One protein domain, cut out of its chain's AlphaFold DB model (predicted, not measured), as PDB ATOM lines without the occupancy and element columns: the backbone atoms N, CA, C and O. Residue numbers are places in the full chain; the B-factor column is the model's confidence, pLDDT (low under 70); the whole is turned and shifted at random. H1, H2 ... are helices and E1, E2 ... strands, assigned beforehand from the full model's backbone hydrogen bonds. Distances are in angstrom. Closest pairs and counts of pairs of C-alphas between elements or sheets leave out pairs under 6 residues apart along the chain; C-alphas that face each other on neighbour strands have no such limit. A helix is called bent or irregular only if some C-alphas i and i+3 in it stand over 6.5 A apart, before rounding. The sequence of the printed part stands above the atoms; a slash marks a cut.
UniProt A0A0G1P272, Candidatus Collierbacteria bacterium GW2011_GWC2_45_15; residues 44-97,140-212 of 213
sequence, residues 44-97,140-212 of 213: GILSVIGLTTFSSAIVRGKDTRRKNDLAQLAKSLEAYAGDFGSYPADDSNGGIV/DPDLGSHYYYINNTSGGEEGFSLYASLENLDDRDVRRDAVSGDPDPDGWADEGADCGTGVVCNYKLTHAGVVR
ATOM      1  N   GLY A  44      97.230 136.121 114.496       94.50
ATOM      2  CA  GLY A  44      96.021 136.086 113.671       94.50
ATOM      3  C   GLY A  44      96.209 136.723 112.291       94.50
ATOM      4  O   GLY A  44      95.710 136.200 111.301       94.50
ATOM      5  N   ILE A  45      96.963 137.820 112.200       93.69
ATOM      6  CA  ILE A  45      97.269 138.466 110.912       93.69
ATOM      7  C   ILE A  45      98.233 137.599 110.093       93.69
ATOM      8  O   ILE A  45      98.016 137.376 108.901       93.69
ATOM      9  N   LEU A  46      99.288 137.085 110.731       94.31
ATOM     10  CA  LEU A  46     100.292 136.249 110.070       94.31
ATOM     11  C   LEU A  46      99.717 134.911 109.590       94.31
ATOM     12  O   LEU A  46     100.108 134.437 108.525       94.31
ATOM     13  N   SER A  47      98.785 134.310 110.334       91.00
ATOM     14  CA  SER A  47      98.220 133.005 109.980       91.00
ATOM     15  C   SER A  47      97.436 133.042 108.669       91.00
ATOM     16  O   SER A  47      97.593 132.140 107.851       91.00
ATOM     17  N   VAL A  48      96.667 134.106 108.412       89.56
ATOM     18  CA  VAL A  48      95.883 134.252 107.173       89.56
ATOM     19  C   VAL A  48      96.788 134.289 105.936       89.56
ATOM     20  O   VAL A  48      96.505 133.618 104.947       89.56
ATOM     21  N   ILE A  49      97.899 135.029 105.994       89.25
ATOM     22  CA  ILE A  49      98.862 135.129 104.883       89.25
ATOM     23  C   ILE A  49      99.697 133.841 104.761       89.25
ATOM     24  O   ILE A  49     100.063 133.424 103.661       89.25
ATOM     25  N   GLY A  50      99.987 133.184 105.886       85.44
ATOM     26  CA  GLY A  50     100.808 131.976 105.923       85.44
ATOM     27  C   GLY A  50     100.186 130.776 105.203       85.44
ATOM     28  O   GLY A  50     100.914 129.998 104.594       85.44
ATOM     29  N   LEU A  51      98.858 130.630 105.211       83.31
ATOM     30  CA  LEU A  51      98.196 129.438 104.663       83.31
ATOM     31  C   LEU A  51      98.390 129.262 103.149       83.31
ATOM     32  O   LEU A  51      98.623 128.145 102.686       83.31
ATOM     33  N   THR A  52      98.320 130.341 102.366       78.19
ATOM     34  CA  THR A  52      98.405 130.249 100.898       78.19
ATOM     35  C   THR A  52      99.818 129.919 100.428       78.19
ATOM     36  O   THR A  52     100.001 129.095  99.536       78.19
ATOM     37  N   THR A  53     100.829 130.506 101.069       80.44
ATOM     38  CA  THR A  53     102.243 130.271 100.740       80.44
ATOM     39  C   THR A  53     102.724 128.889 101.183       80.44
ATOM     40  O   THR A  53     103.548 128.272 100.506       80.44
ATOM     41  N   PHE A  54     102.174 128.371 102.282       87.38
ATOM     42  CA  PHE A  54     102.510 127.052 102.808       87.38
ATOM     43  C   PHE A  54     102.089 125.913 101.871       87.38
ATOM     44  O   PHE A  54     102.859 124.975 101.672       87.38
ATOM     45  N   SER A  55     100.914 126.013 101.237       86.69
ATOM     46  CA  SER A  55     100.431 124.993 100.294       86.69
ATOM     47  C   SER A  55     101.388 124.806  99.108       86.69
ATOM     48  O   SER A  55     101.867 123.702  98.856       86.69
ATOM     49  N   SER A  56     101.776 125.897  98.436       88.12
ATOM     50  CA  SER A  56     102.724 125.837  97.313       88.12
ATOM     51  C   SER A  56     104.112 125.334  97.727       88.12
ATOM     52  O   SER A  56     104.802 124.694  96.933       88.12
ATOM     53  N   ALA A  57     104.539 125.606  98.964       90.75
ATOM     54  CA  ALA A  57     105.802 125.099  99.491       90.75
ATOM     55  C   ALA A  57     105.782 123.573  99.688       90.75
ATOM     56  O   ALA A  57     106.786 122.921  99.405       90.75
ATOM     57  N   ILE A  58     104.651 122.997 100.115       92.81
ATOM     58  CA  ILE A  58     104.492 121.538 100.232       92.81
ATOM     59  C   ILE A  58     104.608 120.875  98.862       92.81
ATOM     60  O   ILE A  58     105.372 119.922  98.726       92.81
ATOM     61  N   VAL A  59     103.906 121.404  97.856       94.06
ATOM     62  CA  VAL A  59     103.930 120.887  96.476       94.06
ATOM     63  C   VAL A  59     105.365 120.837  95.948       94.06
ATOM     64  O   VAL A  59     105.870 119.780  95.581       94.06
ATOM     65  N   ARG A  60     106.092 121.957  96.039       94.19
ATOM     66  CA  ARG A  60     107.508 122.017  95.636       94.19
ATOM     67  C   ARG A  60     108.398 121.076  96.448       94.19
ATOM     68  O   ARG A  60     109.381 120.559  95.921       94.19
ATOM     69  N   GLY A  61     108.077 120.862  97.723       95.75
ATOM     70  CA  GLY A  61     108.766 119.903  98.582       95.75
ATOM     71  C   GLY A  61     108.590 118.460  98.108       95.75
ATOM     72  O   GLY A  61     109.576 117.724  98.037       95.75
ATOM     73  N   LYS A  62     107.368 118.069  97.728       95.81
ATOM     74  CA  LYS A  62     107.083 116.755  97.136       95.81
ATOM     75  C   LYS A  62     107.774 116.584  95.787       95.81
ATOM     76  O   LYS A  62     108.461 115.589  95.597       95.81
ATOM     77  N   ASP A  63     107.701 117.576  94.906       96.38
ATOM     78  CA  ASP A  63     108.372 117.526  93.601       96.38
ATOM     79  C   ASP A  63     109.894 117.426  93.740       96.38
ATOM     80  O   ASP A  63     110.550 116.658  93.040       96.38
ATOM     81  N   THR A  64     110.472 118.143  94.709       96.69
ATOM     82  CA  THR A  64     111.898 118.014  95.043       96.69
ATOM     83  C   THR A  64     112.229 116.599  95.515       96.69
ATOM     84  O   THR A  64     113.267 116.054  95.141       96.69
ATOM     85  N   ARG A  65     111.354 115.980  96.318       96.12
ATOM     86  CA  ARG A  65     111.502 114.580  96.726       96.12
ATOM     87  C   ARG A  65     111.448 113.644  95.517       96.12
ATOM     88  O   ARG A  65     112.394 112.886  95.352       96.12
ATOM     89  N   ARG A  66     110.460 113.779  94.627       96.50
ATOM     90  CA  ARG A  66     110.350 112.981  93.389       96.50
ATOM     91  C   ARG A  66     111.610 113.054  92.532       96.50
ATOM     92  O   ARG A  66     112.168 112.034  92.141       96.50
ATOM     93  N   LYS A  67     112.126 114.264  92.305       96.19
ATOM     94  CA  LYS A  67     113.373 114.475  91.551       96.19
ATOM     95  C   LYS A  67     114.580 113.817  92.223       96.19
ATOM     96  O   LYS A  67     115.407 113.213  91.541       96.19
ATOM     97  N   ASN A  68     114.690 113.920  93.548       96.62
ATOM     98  CA  ASN A  68     115.770 113.288  94.305       96.62
ATOM     99  C   ASN A  68     115.671 111.760  94.291       96.62
ATOM    100  O   ASN A  68     116.700 111.096  94.176       96.62
ATOM    101  N   ASP A  69     114.462 111.217  94.387       95.44
ATOM    102  CA  ASP A  69     114.188 109.783  94.337       95.44
ATOM    103  C   ASP A  69     114.602 109.211  92.971       95.44
ATOM    104  O   ASP A  69     115.379 108.255  92.911       95.44
ATOM    105  N   LEU A  70     114.211 109.864  91.870       95.69
ATOM    106  CA  LEU A  70     114.657 109.482  90.527       95.69
ATOM    107  C   LEU A  70     116.173 109.627  90.345       95.69
ATOM    108  O   LEU A  70     116.802 108.777  89.719       95.69
ATOM    109  N   ALA A  71     116.797 110.658  90.918       96.12
ATOM    110  CA  ALA A  71     118.251 110.812  90.870       96.12
ATOM    111  C   ALA A  71     118.993 109.713  91.656       96.12
ATOM    112  O   ALA A  71     120.109 109.338  91.290       96.12
ATOM    113  N   GLN A  72     118.406 109.196  92.739       94.75
ATOM    114  CA  GLN A  72     118.942 108.039  93.462       94.75
ATOM    115  C   GLN A  72     118.776 106.754  92.650       94.75
ATOM    116  O   GLN A  72     119.739 105.992  92.533       94.75
ATOM    117  N   LEU A  73     117.607 106.552  92.034       93.56
ATOM    118  CA  LEU A  73     117.359 105.427  91.134       93.56
ATOM    119  C   LEU A  73     118.343 105.424  89.963       93.56
ATOM    120  O   LEU A  73     119.013 104.418  89.753       93.56
ATOM    121  N   ALA A  74     118.530 106.561  89.289       94.69
ATOM    122  CA  ALA A  74     119.508 106.720  88.214       94.69
ATOM    123  C   ALA A  74     120.913 106.268  88.644       94.69
ATOM    124  O   ALA A  74     121.519 105.427  87.995       94.69
ATOM    125  N   LYS A  75     121.413 106.732  89.797       94.94
ATOM    126  CA  LYS A  75     122.728 106.302  90.311       94.94
ATOM    127  C   LYS A  75     122.804 104.800  90.581       94.94
ATOM    128  O   LYS A  75     123.845 104.193  90.351       94.94
ATOM    129  N   SER A  76     121.727 104.211  91.094       92.38
ATOM    130  CA  SER A  76     121.674 102.771  91.350       92.38
ATOM    131  C   SER A  76     121.653 101.957  90.049       92.38
ATOM    132  O   SER A  76     122.292 100.910  89.981       92.38
ATOM    133  N   LEU A  77     120.986 102.465  89.007       91.56
ATOM    134  CA  LEU A  77     120.955 101.876  87.668       91.56
ATOM    135  C   LEU A  77     122.334 101.926  87.006       91.56
ATOM    136  O   LEU A  77     122.776 100.923  86.459       91.56
ATOM    137  N   GLU A  78     123.041 103.051  87.123       93.19
ATOM    138  CA  GLU A  78     124.425 103.198  86.650       93.19
ATOM    139  C   GLU A  78     125.375 102.223  87.362       93.19
ATOM    140  O   GLU A  78     126.213 101.586  86.729       93.19
ATOM    141  N   ALA A  79     125.226 102.049  88.681       91.75
ATOM    142  CA  ALA A  79     126.007 101.066  89.434       91.75
ATOM    143  C   ALA A  79     125.716  99.626  88.973       91.75
ATOM    144  O   ALA A  79     126.643  98.837  88.800       91.75
ATOM    145  N   TYR A  80     124.445  99.298  88.720       88.00
ATOM    146  CA  TYR A  80     124.053  98.005  88.161       88.00
ATOM    147  C   TYR A  80     124.660  97.785  86.767       88.00
ATOM    148  O   TYR A  80     125.248  96.736  86.504       88.00
ATOM    149  N   ALA A  81     124.565  98.776  85.878       88.69
ATOM    150  CA  ALA A  81     125.139  98.698  84.539       88.69
ATOM    151  C   ALA A  81     126.671  98.590  84.577       88.69
ATOM    152  O   ALA A  81     127.248  97.846  83.789       88.69
ATOM    153  N   GLY A  82     127.337  99.243  85.534       89.62
ATOM    154  CA  GLY A  82     128.780  99.107  85.749       89.62
ATOM    155  C   GLY A  82     129.224  97.680  86.091       89.62
ATOM    156  O   GLY A  82     130.286  97.249  85.643       89.62
ATOM    157  N   ASP A  83     128.405  96.932  86.833       86.06
ATOM    158  CA  ASP A  83     128.717  95.555  87.235       86.06
ATOM    159  C   ASP A  83     128.367  94.514  86.161       86.06
ATOM    160  O   ASP A  83     129.021  93.470  86.068       86.06
ATOM    161  N   PHE A  84     127.328  94.772  85.364       80.69
ATOM    162  CA  PHE A  84     126.753  93.772  84.456       80.69
ATOM    163  C   PHE A  84     126.835  94.120  82.975       80.69
ATOM    164  O   PHE A  84     126.531  93.269  82.142       80.69
ATOM    165  N   GLY A  85     127.268  95.334  82.653       85.25
ATOM    166  CA  GLY A  85     127.398  95.827  81.291       85.25
ATOM    167  C   GLY A  85     126.072  96.072  80.582       85.25
ATOM    168  O   GLY A  85     126.115  96.190  79.369       85.25
ATOM    169  N   SER A  86     124.945  96.080  81.308       87.06
ATOM    170  CA  SER A  86     123.627  96.460  80.796       87.06
ATOM    171  C   SER A  86     122.699  96.959  81.899       87.06
ATOM    172  O   SER A  86     122.791  96.520  83.049       87.06
ATOM    173  N   TYR A  87     121.758  97.838  81.551       89.00
ATOM    174  CA  TYR A  87     120.671  98.226  82.452       89.00
ATOM    175  C   TYR A  87     119.703  97.055  82.700       89.00
ATOM    176  O   TYR A  87     119.582  96.156  81.860       89.00
ATOM    177  N   PRO A  88     119.020  97.016  83.858       86.81
ATOM    178  CA  PRO A  88     118.020  95.989  84.153       86.81
ATOM    179  C   PRO A  88     116.825  96.080  83.196       86.81
ATOM    180  O   PRO A  88     116.515  97.153  82.681       86.81
ATOM    181  N   ALA A  89     116.138  94.966  82.953       85.50
ATOM    182  CA  ALA A  89     114.905  94.984  82.166       85.50
ATOM    183  C   ALA A  89     113.793  95.729  82.922       85.50
ATOM    184  O   ALA A  89     113.846  95.827  84.147       85.50
ATOM    185  N   ASP A  90     112.799  96.243  82.214       86.19
ATOM    186  CA  ASP A  90     111.540  96.735  82.775       86.19
ATOM    187  C   ASP A  90     110.437  95.656  82.732       86.19
ATOM    188  O   ASP A  90     110.532  94.677  81.986       86.19
ATOM    189  N   ASP A  91     109.411  95.796  83.576       82.81
ATOM    190  CA  ASP A  91     108.166  95.024  83.485       82.81
ATOM    191  C   ASP A  91     107.059  95.805  82.754       82.81
ATOM    192  O   ASP A  91     107.221  96.965  82.388       82.81
ATOM    193  N   SER A  92     105.893  95.182  82.549       81.81
ATOM    194  CA  SER A  92     104.770  95.813  81.835       81.81
ATOM    195  C   SER A  92     104.210  97.071  82.508       81.81
ATOM    196  O   SER A  92     103.441  97.796  81.882       81.81
ATOM    197  N   ASN A  93     104.544  97.304  83.775       82.75
ATOM    198  CA  ASN A  93     104.103  98.442  84.570       82.75
ATOM    199  C   ASN A  93     105.262  99.424  84.824       82.75
ATOM    200  O   ASN A  93     105.166 100.253  85.725       82.75
ATOM    201  N   GLY A  94     106.363  99.314  84.073       84.19
ATOM    202  CA  GLY A  94     107.529 100.179  84.216       84.19
ATOM    203  C   GLY A  94     108.276  99.992  85.537       84.19
ATOM    204  O   GLY A  94     108.858 100.942  86.060       84.19
ATOM    205  N   GLY A  95     108.249  98.793  86.118       84.94
ATOM    206  CA  GLY A  95     109.068  98.405  87.266       84.94
ATOM    207  C   GLY A  95     110.456  97.902  86.853       84.94
ATOM    208  O   GLY A  95     110.625  97.306  85.796       84.94
ATOM    209  N   ILE A  96     111.472  98.105  87.699       85.25
ATOM    210  CA  ILE A  96     112.870  97.704  87.433       85.25
ATOM    211  C   ILE A  96     113.125  96.206  87.729       85.25
ATOM    212  O   ILE A  96     113.400  95.784  88.853       85.25
ATOM    213  N   VAL A  97     113.166  95.354  86.716       79.75
ATOM    214  CA  VAL A  97     113.445  93.916  86.863       79.75
ATOM    215  C   VAL A  97     114.958  93.641  86.896       79.75
ATOM    216  O   VAL A  97     115.578  93.200  85.930       79.75
ATOM    217  N   ASP A 140     106.264 107.286  95.179       91.06
ATOM    218  CA  ASP A 140     105.680 108.609  95.006       91.06
ATOM    219  C   ASP A 140     104.923 109.020  96.288       91.06
ATOM    220  O   ASP A 140     104.226 108.197  96.890       91.06
ATOM    221  N   PRO A 141     105.049 110.279  96.748       91.38
ATOM    222  CA  PRO A 141     104.305 110.769  97.906       91.38
ATOM    223  C   PRO A 141     102.776 110.688  97.774       91.38
ATOM    224  O   PRO A 141     102.094 110.701  98.803       91.38
ATOM    225  N   ASP A 142     102.242 110.659  96.551       90.31
ATOM    226  CA  ASP A 142     100.809 110.628  96.286       90.31
ATOM    227  C   ASP A 142     100.295 109.211  96.032       90.31
ATOM    228  O   ASP A 142     100.794 108.453  95.202       90.31
ATOM    229  N   LEU A 143      99.214 108.868  96.734       84.62
ATOM    230  CA  LEU A 143      98.561 107.572  96.602       84.62
ATOM    231  C   LEU A 143      97.987 107.403  95.190       84.62
ATOM    232  O   LEU A 143      97.147 108.193  94.760       84.62
ATOM    233  N   GLY A 144      98.402 106.340  94.499       82.88
ATOM    234  CA  GLY A 144      97.954 106.019  93.138       82.88
ATOM    235  C   GLY A 144      98.869 106.534  92.027       82.88
ATOM    236  O   GLY A 144      98.649 106.169  90.873       82.88
ATOM    237  N   SER A 145      99.904 107.309  92.368       89.12
ATOM    238  CA  SER A 145     100.998 107.646  91.454       89.12
ATOM    239  C   SER A 145     102.197 106.731  91.702       89.12
ATOM    240  O   SER A 145     102.397 106.243  92.815       89.12
ATOM    241  N   HIS A 146     102.999 106.480  90.674       90.75
ATOM    242  CA  HIS A 146     104.242 105.725  90.798       90.75
ATOM    243  C   HIS A 146     105.299 106.231  89.816       90.75
ATOM    244  O   HIS A 146     104.990 106.880  88.818       90.75
ATOM    245  N   TYR A 147     106.563 105.943  90.126       93.44
ATOM    246  CA  TYR A 147     107.663 106.166  89.194       93.44
ATOM    247  C   TYR A 147     107.649 105.086  88.119       93.44
ATOM    248  O   TYR A 147     107.486 103.909  88.444       93.44
ATOM    249  N   TYR A 148     107.874 105.491  86.873       93.19
ATOM    250  CA  TYR A 148     107.883 104.591  85.724       93.19
ATOM    251  C   TYR A 148     109.293 104.499  85.139       93.19
ATOM    252  O   TYR A 148     109.991 105.508  85.022       93.19
ATOM    253  N   TYR A 149     109.723 103.296  84.784       92.88
ATOM    254  CA  TYR A 149     111.039 103.000  84.231       92.88
ATOM    255  C   TYR A 149     110.898 102.285  82.889       92.88
ATOM    256  O   TYR A 149     110.144 101.325  82.775       92.88
ATOM    257  N   ILE A 150     111.670 102.729  81.900       91.88
ATOM    258  CA  ILE A 150     111.784 102.077  80.594       91.88
ATOM    259  C   ILE A 150     113.260 101.813  80.318       91.88
ATOM    260  O   ILE A 150     114.084 102.739  80.376       91.88
ATOM    261  N   ASN A 151     113.602 100.566  79.986       91.06
ATOM    262  CA  ASN A 151     114.913 100.243  79.446       91.06
ATOM    263  C   ASN A 151     114.942 100.588  77.950       91.06
ATOM    264  O   ASN A 151     114.250  99.986  77.132       91.06
ATOM    265  N   ASN A 152     115.790 101.545  77.585       87.62
ATOM    266  CA  ASN A 152     115.980 101.957  76.205       87.62
ATOM    267  C   ASN A 152     117.253 101.318  75.664       87.62
ATOM    268  O   ASN A 152     118.337 101.888  75.747       87.62
ATOM    269  N   THR A 153     117.112 100.129  75.088       81.12
ATOM    270  CA  THR A 153     118.194  99.478  74.346       81.12
ATOM    271  C   THR A 153     117.902  99.592  72.852       81.12
ATOM    272  O   THR A 153     117.054  98.877  72.319       81.12
ATOM    273  N   SER A 154     118.578 100.508  72.157       68.94
ATOM    274  CA  SER A 154     118.392 100.723  70.714       68.94
ATOM    275  C   SER A 154     119.732 100.884  70.005       68.94
ATOM    276  O   SER A 154     120.578 101.669  70.407       68.94
ATOM    277  N   GLY A 155     119.950 100.119  68.930       60.88
ATOM    278  CA  GLY A 155     121.123 100.287  68.059       60.88
ATOM    279  C   GLY A 155     122.494  99.991  68.692       60.88
ATOM    280  O   GLY A 155     123.506 100.304  68.072       60.88
ATOM    281  N   GLY A 156     122.539  99.377  69.879       66.81
ATOM    282  CA  GLY A 156     123.772  99.139  70.645       66.81
ATOM    283  C   GLY A 156     124.101 100.238  71.661       66.81
ATOM    284  O   GLY A 156     125.092 100.110  72.375       66.81
ATOM    285  N   GLU A 157     123.276 101.284  71.747       74.38
ATOM    286  CA  GLU A 157     123.305 102.251  72.841       74.38
ATOM    287  C   GLU A 157     122.357 101.767  73.940       74.38
ATOM    288  O   GLU A 157     121.171 101.511  73.703       74.38
ATOM    289  N   GLU A 158     122.911 101.587  75.135       83.88
ATOM    290  CA  GLU A 158     122.155 101.229  76.325       83.88
ATOM    291  C   GLU A 158     121.829 102.492  77.109       83.88
ATOM    292  O   GLU A 158     122.710 103.286  77.449       83.88
ATOM    293  N   GLY A 159     120.556 102.662  77.425       90.00
ATOM    294  CA  GLY A 159     120.076 103.765  78.228       90.00
ATOM    295  C   GLY A 159     118.857 103.365  79.039       90.00
ATOM    296  O   GLY A 159     118.267 102.298  78.875       90.00
ATOM    297  N   PHE A 160     118.455 104.274  79.909       92.81
ATOM    298  CA  PHE A 160     117.192 104.187  80.613       92.81
ATOM    299  C   PHE A 160     116.486 105.531  80.583       92.81
ATOM    300  O   PHE A 160     117.125 106.583  80.466       92.81
ATOM    301  N   SER A 161     115.173 105.475  80.757       94.56
ATOM    302  CA  SER A 161     114.352 106.633  81.070       94.56
ATOM    303  C   SER A 161     113.564 106.364  82.345       94.56
ATOM    304  O   SER A 161     112.938 105.318  82.496       94.56
ATOM    305  N   LEU A 162     113.616 107.320  83.263       95.62
ATOM    306  CA  LEU A 162     112.822 107.370  84.481       95.62
ATOM    307  C   LEU A 162     111.817 108.509  84.369       95.62
ATOM    308  O   LEU A 162     112.194 109.628  84.015       95.62
ATOM    309  N   TYR A 163     110.572 108.240  84.739       95.75
ATOM    310  CA  TYR A 163     109.478 109.193  84.651       95.75
ATOM    311  C   TYR A 163     108.807 109.400  86.009       95.75
ATOM    312  O   TYR A 163     108.735 108.493  86.841       95.75
ATOM    313  N   ALA A 164     108.319 110.619  86.222       96.25
ATOM    314  CA  ALA A 164     107.494 110.988  87.366       96.25
ATOM    315  C   ALA A 164     106.458 112.044  86.962       96.25
ATOM    316  O   ALA A 164     106.592 112.710  85.928       96.25
ATOM    317  N   SER A 165     105.453 112.223  87.817       95.38
ATOM    318  CA  SER A 165     104.485 113.309  87.709       95.38
ATOM    319  C   SER A 165     104.809 114.400  88.725       95.38
ATOM    320  O   SER A 165     104.783 114.172  89.932       95.38
ATOM    321  N   LEU A 166     105.165 115.585  88.240       95.38
ATOM    322  CA  LEU A 166     105.345 116.778  89.056       95.38
ATOM    323  C   LEU A 166     104.021 117.525  89.167       95.38
ATOM    324  O   LEU A 166     103.364 117.803  88.162       95.38
ATOM    325  N   GLU A 167     103.672 117.903  90.391       93.94
ATOM    326  CA  GLU A 167     102.459 118.665  90.690       93.94
ATOM    327  C   GLU A 167     102.623 120.148  90.301       93.94
ATOM    328  O   GLU A 167     101.668 120.803  89.879       93.94
ATOM    329  N   ASN A 168     103.833 120.704  90.426       94.50
ATOM    330  CA  ASN A 168     104.137 122.075  90.032       94.50
ATOM    331  C   ASN A 168     104.427 122.191  88.526       94.50
ATOM    332  O   ASN A 168     105.576 122.090  88.092       94.50
ATOM    333  N   LEU A 169     103.397 122.512  87.745       93.19
ATOM    334  CA  LEU A 169     103.494 122.697  86.291       93.19
ATOM    335  C   LEU A 169     104.357 123.900  85.852       93.19
ATOM    336  O   LEU A 169     104.783 123.974  84.700       93.19
ATOM    337  N   ASP A 170     104.653 124.833  86.762       92.25
ATOM    338  CA  ASP A 170     105.565 125.959  86.504       92.25
ATOM    339  C   ASP A 170     107.047 125.569  86.631       92.25
ATOM    340  O   ASP A 170     107.941 126.405  86.460       92.25
ATOM    341  N   ASP A 171     107.346 124.317  86.981       94.19
ATOM    342  CA  ASP A 171     108.721 123.841  87.025       94.19
ATOM    343  C   ASP A 171     109.338 123.816  85.610       94.19
ATOM    344  O   ASP A 171     108.683 123.541  84.605       94.19
ATOM    345  N   ARG A 172     110.628 124.156  85.526       92.19
ATOM    346  CA  ARG A 172     111.366 124.249  84.255       92.19
ATOM    347  C   ARG A 172     111.669 122.891  83.625       92.19
ATOM    348  O   ARG A 172     112.098 122.849  82.479       92.19
ATOM    349  N   ASP A 173     111.587 121.831  84.422       94.38
ATOM    350  CA  ASP A 173     111.894 120.463  84.013       94.38
ATOM    351  C   ASP A 173     110.630 119.691  83.593       94.38
ATOM    352  O   ASP A 173     110.715 118.510  83.275       94.38
ATOM    353  N   VAL A 174     109.460 120.341  83.622       94.81
ATOM    354  CA  VAL A 174     108.209 119.799  83.080       94.81
ATOM    355  C   VAL A 174     108.258 119.866  81.555       94.81
ATOM    356  O   VAL A 174     108.626 120.907  81.005       94.81
ATOM    357  N   ARG A 175     107.870 118.775  80.884       94.38
ATOM    358  CA  ARG A 175     107.712 118.712  79.423       94.38
ATOM    359  C   ARG A 175     106.699 119.753  78.955       94.38
ATOM    360  O   ARG A 175     105.609 119.860  79.526       94.38
ATOM    361  N   ARG A 176     107.053 120.509  77.920       93.69
ATOM    362  CA  ARG A 176     106.191 121.539  77.344       93.69
ATOM    363  C   ARG A 176     105.905 121.221  75.891       93.69
ATOM    364  O   ARG A 176     106.718 120.649  75.178       93.69
ATOM    365  N   ASP A 177     104.720 121.606  75.454       90.19
ATOM    366  CA  ASP A 177     104.362 121.497  74.053       90.19
ATOM    367  C   ASP A 177     105.194 122.500  73.235       90.19
ATOM    368  O   ASP A 177     105.259 123.694  73.544       90.19
ATOM    369  N   ALA A 178     105.824 122.016  72.165       87.00
ATOM    370  CA  ALA A 178     106.754 122.806  71.359       87.00
ATOM    371  C   ALA A 178     106.094 123.993  70.627       87.00
ATOM    372  O   ALA A 178     106.794 124.899  70.164       87.00
ATOM    373  N   VAL A 179     104.765 123.995  70.479       88.56
ATOM    374  CA  VAL A 179     104.014 125.018  69.737       88.56
ATOM    375  C   VAL A 179     103.484 126.106  70.671       88.56
ATOM    376  O   VAL A 179     103.620 127.294  70.377       88.56
ATOM    377  N   SER A 180     102.870 125.708  71.780       89.38
ATOM    378  CA  SER A 180     102.221 126.586  72.758       89.38
ATOM    379  C   SER A 180     103.158 127.035  73.881       89.38
ATOM    380  O   SER A 180     103.000 128.139  74.398       89.38
ATOM    381  N   GLY A 181     104.154 126.219  74.242       88.38
ATOM    382  CA  GLY A 181     105.017 126.430  75.408       88.38
ATOM    383  C   GLY A 181     104.331 126.134  76.749       88.38
ATOM    384  O   GLY A 181     104.944 126.310  77.810       88.38
ATOM    385  N   ASP A 182     103.078 125.687  76.717       91.75
ATOM    386  CA  ASP A 182     102.326 125.258  77.891       91.75
ATOM    387  C   ASP A 182     102.716 123.820  78.284       91.75
ATOM    388  O   ASP A 182     103.280 123.091  77.462       91.75
ATOM    389  N   PRO A 183     102.483 123.396  79.542       93.00
ATOM    390  CA  PRO A 183     102.701 122.012  79.957       93.00
ATOM    391  C   PRO A 183     101.954 121.037  79.041       93.00
ATOM    392  O   PRO A 183     100.754 121.205  78.813       93.00
ATOM    393  N   ASP A 184     102.667 120.034  78.533       92.94
ATOM    394  CA  ASP A 184     102.103 119.046  77.611       92.94
ATOM    395  C   ASP A 184     101.023 118.212  78.339       92.94
ATOM    396  O   ASP A 184     101.331 117.597  79.370       92.94
ATOM    397  N   PRO A 185      99.760 118.200  77.862       91.44
ATOM    398  CA  PRO A 185      98.677 117.463  78.509       91.44
ATOM    399  C   PRO A 185      98.855 115.943  78.443       91.44
ATOM    400  O   PRO A 185      98.314 115.247  79.302       91.44
ATOM    401  N   ASP A 186      99.602 115.437  77.462       91.38
ATOM    402  CA  ASP A 186      99.869 114.010  77.291       91.38
ATOM    403  C   ASP A 186     101.188 113.599  77.969       91.38
ATOM    404  O   ASP A 186     101.427 112.415  78.223       91.38
ATOM    405  N   GLY A 187     102.037 114.572  78.326       92.75
ATOM    406  CA  GLY A 187     103.341 114.314  78.926       92.75
ATOM    407  C   GLY A 187     104.153 113.355  78.058       92.75
ATOM    408  O   GLY A 187     104.199 113.509  76.848       92.75
ATOM    409  N   TRP A 188     104.782 112.352  78.667       93.25
ATOM    410  CA  TRP A 188     105.575 111.326  77.979       93.25
ATOM    411  C   TRP A 188     104.787 110.049  77.623       93.25
ATOM    412  O   TRP A 188     105.375 108.976  77.481       93.25
ATOM    413  N   ALA A 189     103.458 110.128  77.495       90.88
ATOM    414  CA  ALA A 189     102.630 108.970  77.141       90.88
ATOM    415  C   ALA A 189     102.904 108.439  75.718       90.88
ATOM    416  O   ALA A 189     102.689 107.259  75.442       90.88
ATOM    417  N   ASP A 190     103.411 109.285  74.820       87.81
ATOM    418  CA  ASP A 190     103.859 108.923  73.469       87.81
ATOM    419  C   ASP A 190     105.052 107.954  73.462       87.81
ATOM    420  O   ASP A 190     105.188 107.148  72.541       87.81
ATOM    421  N   GLU A 191     105.871 107.978  74.513       88.56
ATOM    422  CA  GLU A 191     106.953 107.015  74.752       88.56
ATOM    423  C   GLU A 191     106.496 105.779  75.547       88.56
ATOM    424  O   GLU A 191     107.309 104.914  75.867       88.56
ATOM    425  N   GLY A 192     105.201 105.675  75.862       88.62
ATOM    426  CA  GLY A 192     104.628 104.574  76.636       88.62
ATOM    427  C   GLY A 192     104.758 104.725  78.152       88.62
ATOM    428  O   GLY A 192     104.527 103.752  78.863       88.62
ATOM    429  N   ALA A 193     105.115 105.909  78.664       91.69
ATOM    430  CA  ALA A 193     105.216 106.137  80.103       91.69
ATOM    431  C   ALA A 193     103.832 106.231  80.776       91.69
ATOM    432  O   ALA A 193     102.964 106.974  80.314       91.69
ATOM    433  N   ASP A 194     103.653 105.534  81.904       93.12
ATOM    434  CA  ASP A 194     102.433 105.563  82.723       93.12
ATOM    435  C   ASP A 194     102.786 105.808  84.198       93.12
ATOM    436  O   ASP A 194     103.389 104.972  84.853       93.12
ATOM    437  N   CYS A 195     102.408 106.962  84.750       93.19
ATOM    438  CA  CYS A 195     102.727 107.319  86.138       93.19
ATOM    439  C   CYS A 195     101.573 106.993  87.098       93.19
ATOM    440  O   CYS A 195     101.607 107.386  88.265       93.19
ATOM    441  N   GLY A 196     100.541 106.290  86.628       89.81
ATOM    442  CA  GLY A 196      99.327 105.971  87.363       89.81
ATOM    443  C   GLY A 196      98.065 106.295  86.566       89.81
ATOM    444  O   GLY A 196      98.046 107.102  85.638       89.81
ATOM    445  N   THR A 197      96.943 105.702  86.978       89.12
ATOM    446  CA  THR A 197      95.659 105.907  86.297       89.12
ATOM    447  C   THR A 197      95.226 107.374  86.350       89.12
ATOM    448  O   THR A 197      94.864 107.885  87.409       89.12
ATOM    449  N   GLY A 198      95.210 108.036  85.189       87.62
ATOM    450  CA  GLY A 198      94.857 109.455  85.076       87.62
ATOM    451  C   GLY A 198      95.961 110.412  85.533       87.62
ATOM    452  O   GLY A 198      95.681 111.590  85.749       87.62
ATOM    453  N   VAL A 199      97.193 109.919  85.693       92.38
ATOM    454  CA  VAL A 199      98.363 110.696  86.104       92.38
ATOM    455  C   VAL A 199      99.308 110.831  84.917       92.38
ATOM    456  O   VAL A 199      99.797 109.847  84.372       92.38
ATOM    457  N   VAL A 200      99.586 112.071  84.527       93.31
ATOM    458  CA  VAL A 200     100.465 112.368  83.393       93.31
ATOM    459  C   VAL A 200     101.922 112.338  83.850       93.31
ATOM    460  O   VAL A 200     102.307 113.067  84.769       93.31
ATOM    461  N   CYS A 201     102.749 111.527  83.190       95.38
ATOM    462  CA  CYS A 201     104.200 111.586  83.345       95.38
ATOM    463  C   CYS A 201     104.738 112.832  82.643       95.38
ATOM    464  O   CYS A 201     104.894 112.835  81.428       95.38
ATOM    465  N   ASN A 202     105.038 113.894  83.383       95.50
ATOM    466  CA  ASN A 202     105.467 115.173  82.806       95.50
ATOM    467  C   ASN A 202     106.950 115.496  83.065       95.50
ATOM    468  O   ASN A 202     107.442 116.515  82.586       95.50
ATOM    469  N   TYR A 203     107.677 114.635  83.780       96.56
ATOM    470  CA  TYR A 203     109.110 114.766  84.043       96.56
ATOM    471  C   TYR A 203     109.855 113.502  83.619       96.56
ATOM    472  O   TYR A 203     109.398 112.396  83.906       96.56
ATOM    473  N   LYS A 204     111.016 113.680  82.976       96.00
ATOM    474  CA  LYS A 204     111.864 112.600  82.456       96.00
ATOM    475  C   LYS A 204     113.330 112.812  82.829       96.00
ATOM    476  O   LYS A 204     113.901 113.884  82.613       96.00
ATOM    477  N   LEU A 205     113.953 111.759  83.346       96.06
ATOM    478  CA  LEU A 205     115.378 111.681  83.653       96.06
ATOM    479  C   LEU A 205     115.992 110.487  82.918       96.06
ATOM    480  O   LEU A 205     115.518 109.365  83.058       96.06
ATOM    481  N   THR A 206     117.068 110.717  82.176       93.94
ATOM    482  CA  THR A 206     117.822 109.669  81.474       93.94
ATOM    483  C   THR A 206     119.259 109.597  81.988       93.94
ATOM    484  O   THR A 206     119.685 110.433  82.790       93.94
ATOM    485  N   HIS A 207     120.038 108.636  81.487       88.06
ATOM    486  CA  HIS A 207     121.482 108.542  81.750       88.06
ATOM    487  C   HIS A 207     122.249 109.833  81.373       88.06
ATOM    488  O   HIS A 207     123.280 110.154  81.961       88.06
ATOM    489  N   ALA A 208     121.744 110.608  80.403       88.06
ATOM    490  CA  ALA A 208     122.336 111.877  79.973       88.06
ATOM    491  C   ALA A 208     121.909 113.074  80.845       88.06
ATOM    492  O   ALA A 208     122.502 114.152  80.755       88.06
ATOM    493  N   GLY A 209     120.895 112.896  81.696       90.38
ATOM    494  CA  GLY A 209     120.344 113.923  82.571       90.38
ATOM    495  C   GLY A 209     118.863 114.197  82.320       90.38
ATOM    496  O   GLY A 209     118.128 113.378  81.774       90.38
ATOM    497  N   VAL A 210     118.402 115.354  82.797       92.50
ATOM    498  CA  VAL A 210     116.996 115.767  82.677       92.50
ATOM    499  C   VAL A 210     116.705 116.173  81.238       92.50
ATOM    500  O   VAL A 210     117.425 117.002  80.676       92.50
ATOM    501  N   VAL A 211     115.633 115.626  80.672       89.88
ATOM    502  CA  VAL A 211     115.174 115.970  79.324       89.88
ATOM    503  C   VAL A 211     114.168 117.110  79.417       89.88
ATOM    504  O   VAL A 211     113.256 117.078  80.241       89.88
ATOM    505  N   ARG A 212     114.366 118.131  78.584       84.00
ATOM    506  CA  ARG A 212     113.473 119.282  78.445       84.00
ATOM    507  C   ARG A 212     113.169 119.428  76.966       84.00
ATOM    508  O   ARG A 212     114.092 119.683  76.193       84.00
TER     509      ARG A 212
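AT A GLANCE: This is residues 44 to 97 and 140 to 212 of the 213 residues of a protein of Candidatus Collierbacteria bacterium GW2011_GWC2_45_15 (UniProt A0A0G1P272). One long helix, H1, lies along one face of a small antiparallel sheet of three strands, and its first part, residues 44 to 55, sticks out well beyond the rest. A long stretch without a named element, residues 165 to 202, loops out from the end of E2 and comes back to E3. The printed part has 127 residues with one named helix and then three named strands, in the order H1, E1, E2, E3 along the chain; the sheet's order is E1, E2, E3. The class is mixed, helices and strands, with under half of the residues, 60 of 127, in named elements. The whole is only just compact, close to loose, with a radius of gyration of the C-alphas of 16.6 A, and elongated, with spans of 61 by 34 by 25 A.

HOW THE PARTS SIT: H1, residues 44 to 84, has a kink of 40 degrees near residue 52; it is neither bent nor irregular, but only just: C-alphas 49 and 52 are 6.3 A apart. In its backbone 32 of 37 O i to N i+4 pairs are within hydrogen-bond range. E1, residues 148 to 154, and E2, residues 157 to 164, form an antiparallel hairpin at 162 degrees, with N 150 and O 161 2.9 A apart. E2 and E3, residues 203 to 206, form a second antiparallel hairpin at 156 degrees, with N 162 and O 205 2.8 A apart. E1, E2 and E3 are a meander, each strand the antiparallel neighbour of the one before. The sheet is twisted, its C-alphas up to 4.1 A off the best plane. H1 is on the sheet at a height of 10.0 A, two layers with the helix on one face. It lies over E2 and, only just, over E3, on which 3 of its C-alphas fall. It runs along the strands, at 21 degrees to E2 on the local plane. The closest C-alphas of H1 and E2 are those of Leu 70 and Leu 162, 6.7 A apart; for H1 and E3 they are those of Leu 70 and Leu 205, 7.3 A apart.

IN THESE COORDINATES: H1 begins at C-alpha 44, (96.021, 136.086, 113.671), and measures 59.9 A to C-alpha 84, (126.753, 93.772, 84.456). E1 is 18.7 A long and E2 23.2 A. E3 is 10.4 A long and ends at C-alpha 206, (117.822, 109.669, 81.474).

THE WHOLE: The C-alphas of Gly 44 and Gly 155, the two farthest apart, are 63.2 A from each other. Without residues 44 to 55, which stand free, the body spans 42 by 31 by 24 A. Residues 98 to 139 are not printed; C-alphas 97 and 140 are 18.5 A apart across this cut, in the link from H1 to E1. The link E1 to E2 is tight, and E2 to E3, with 38 residues, is long. The mean pLDDT of the printed part is 90.0, and residues 154 to 156 are under 70.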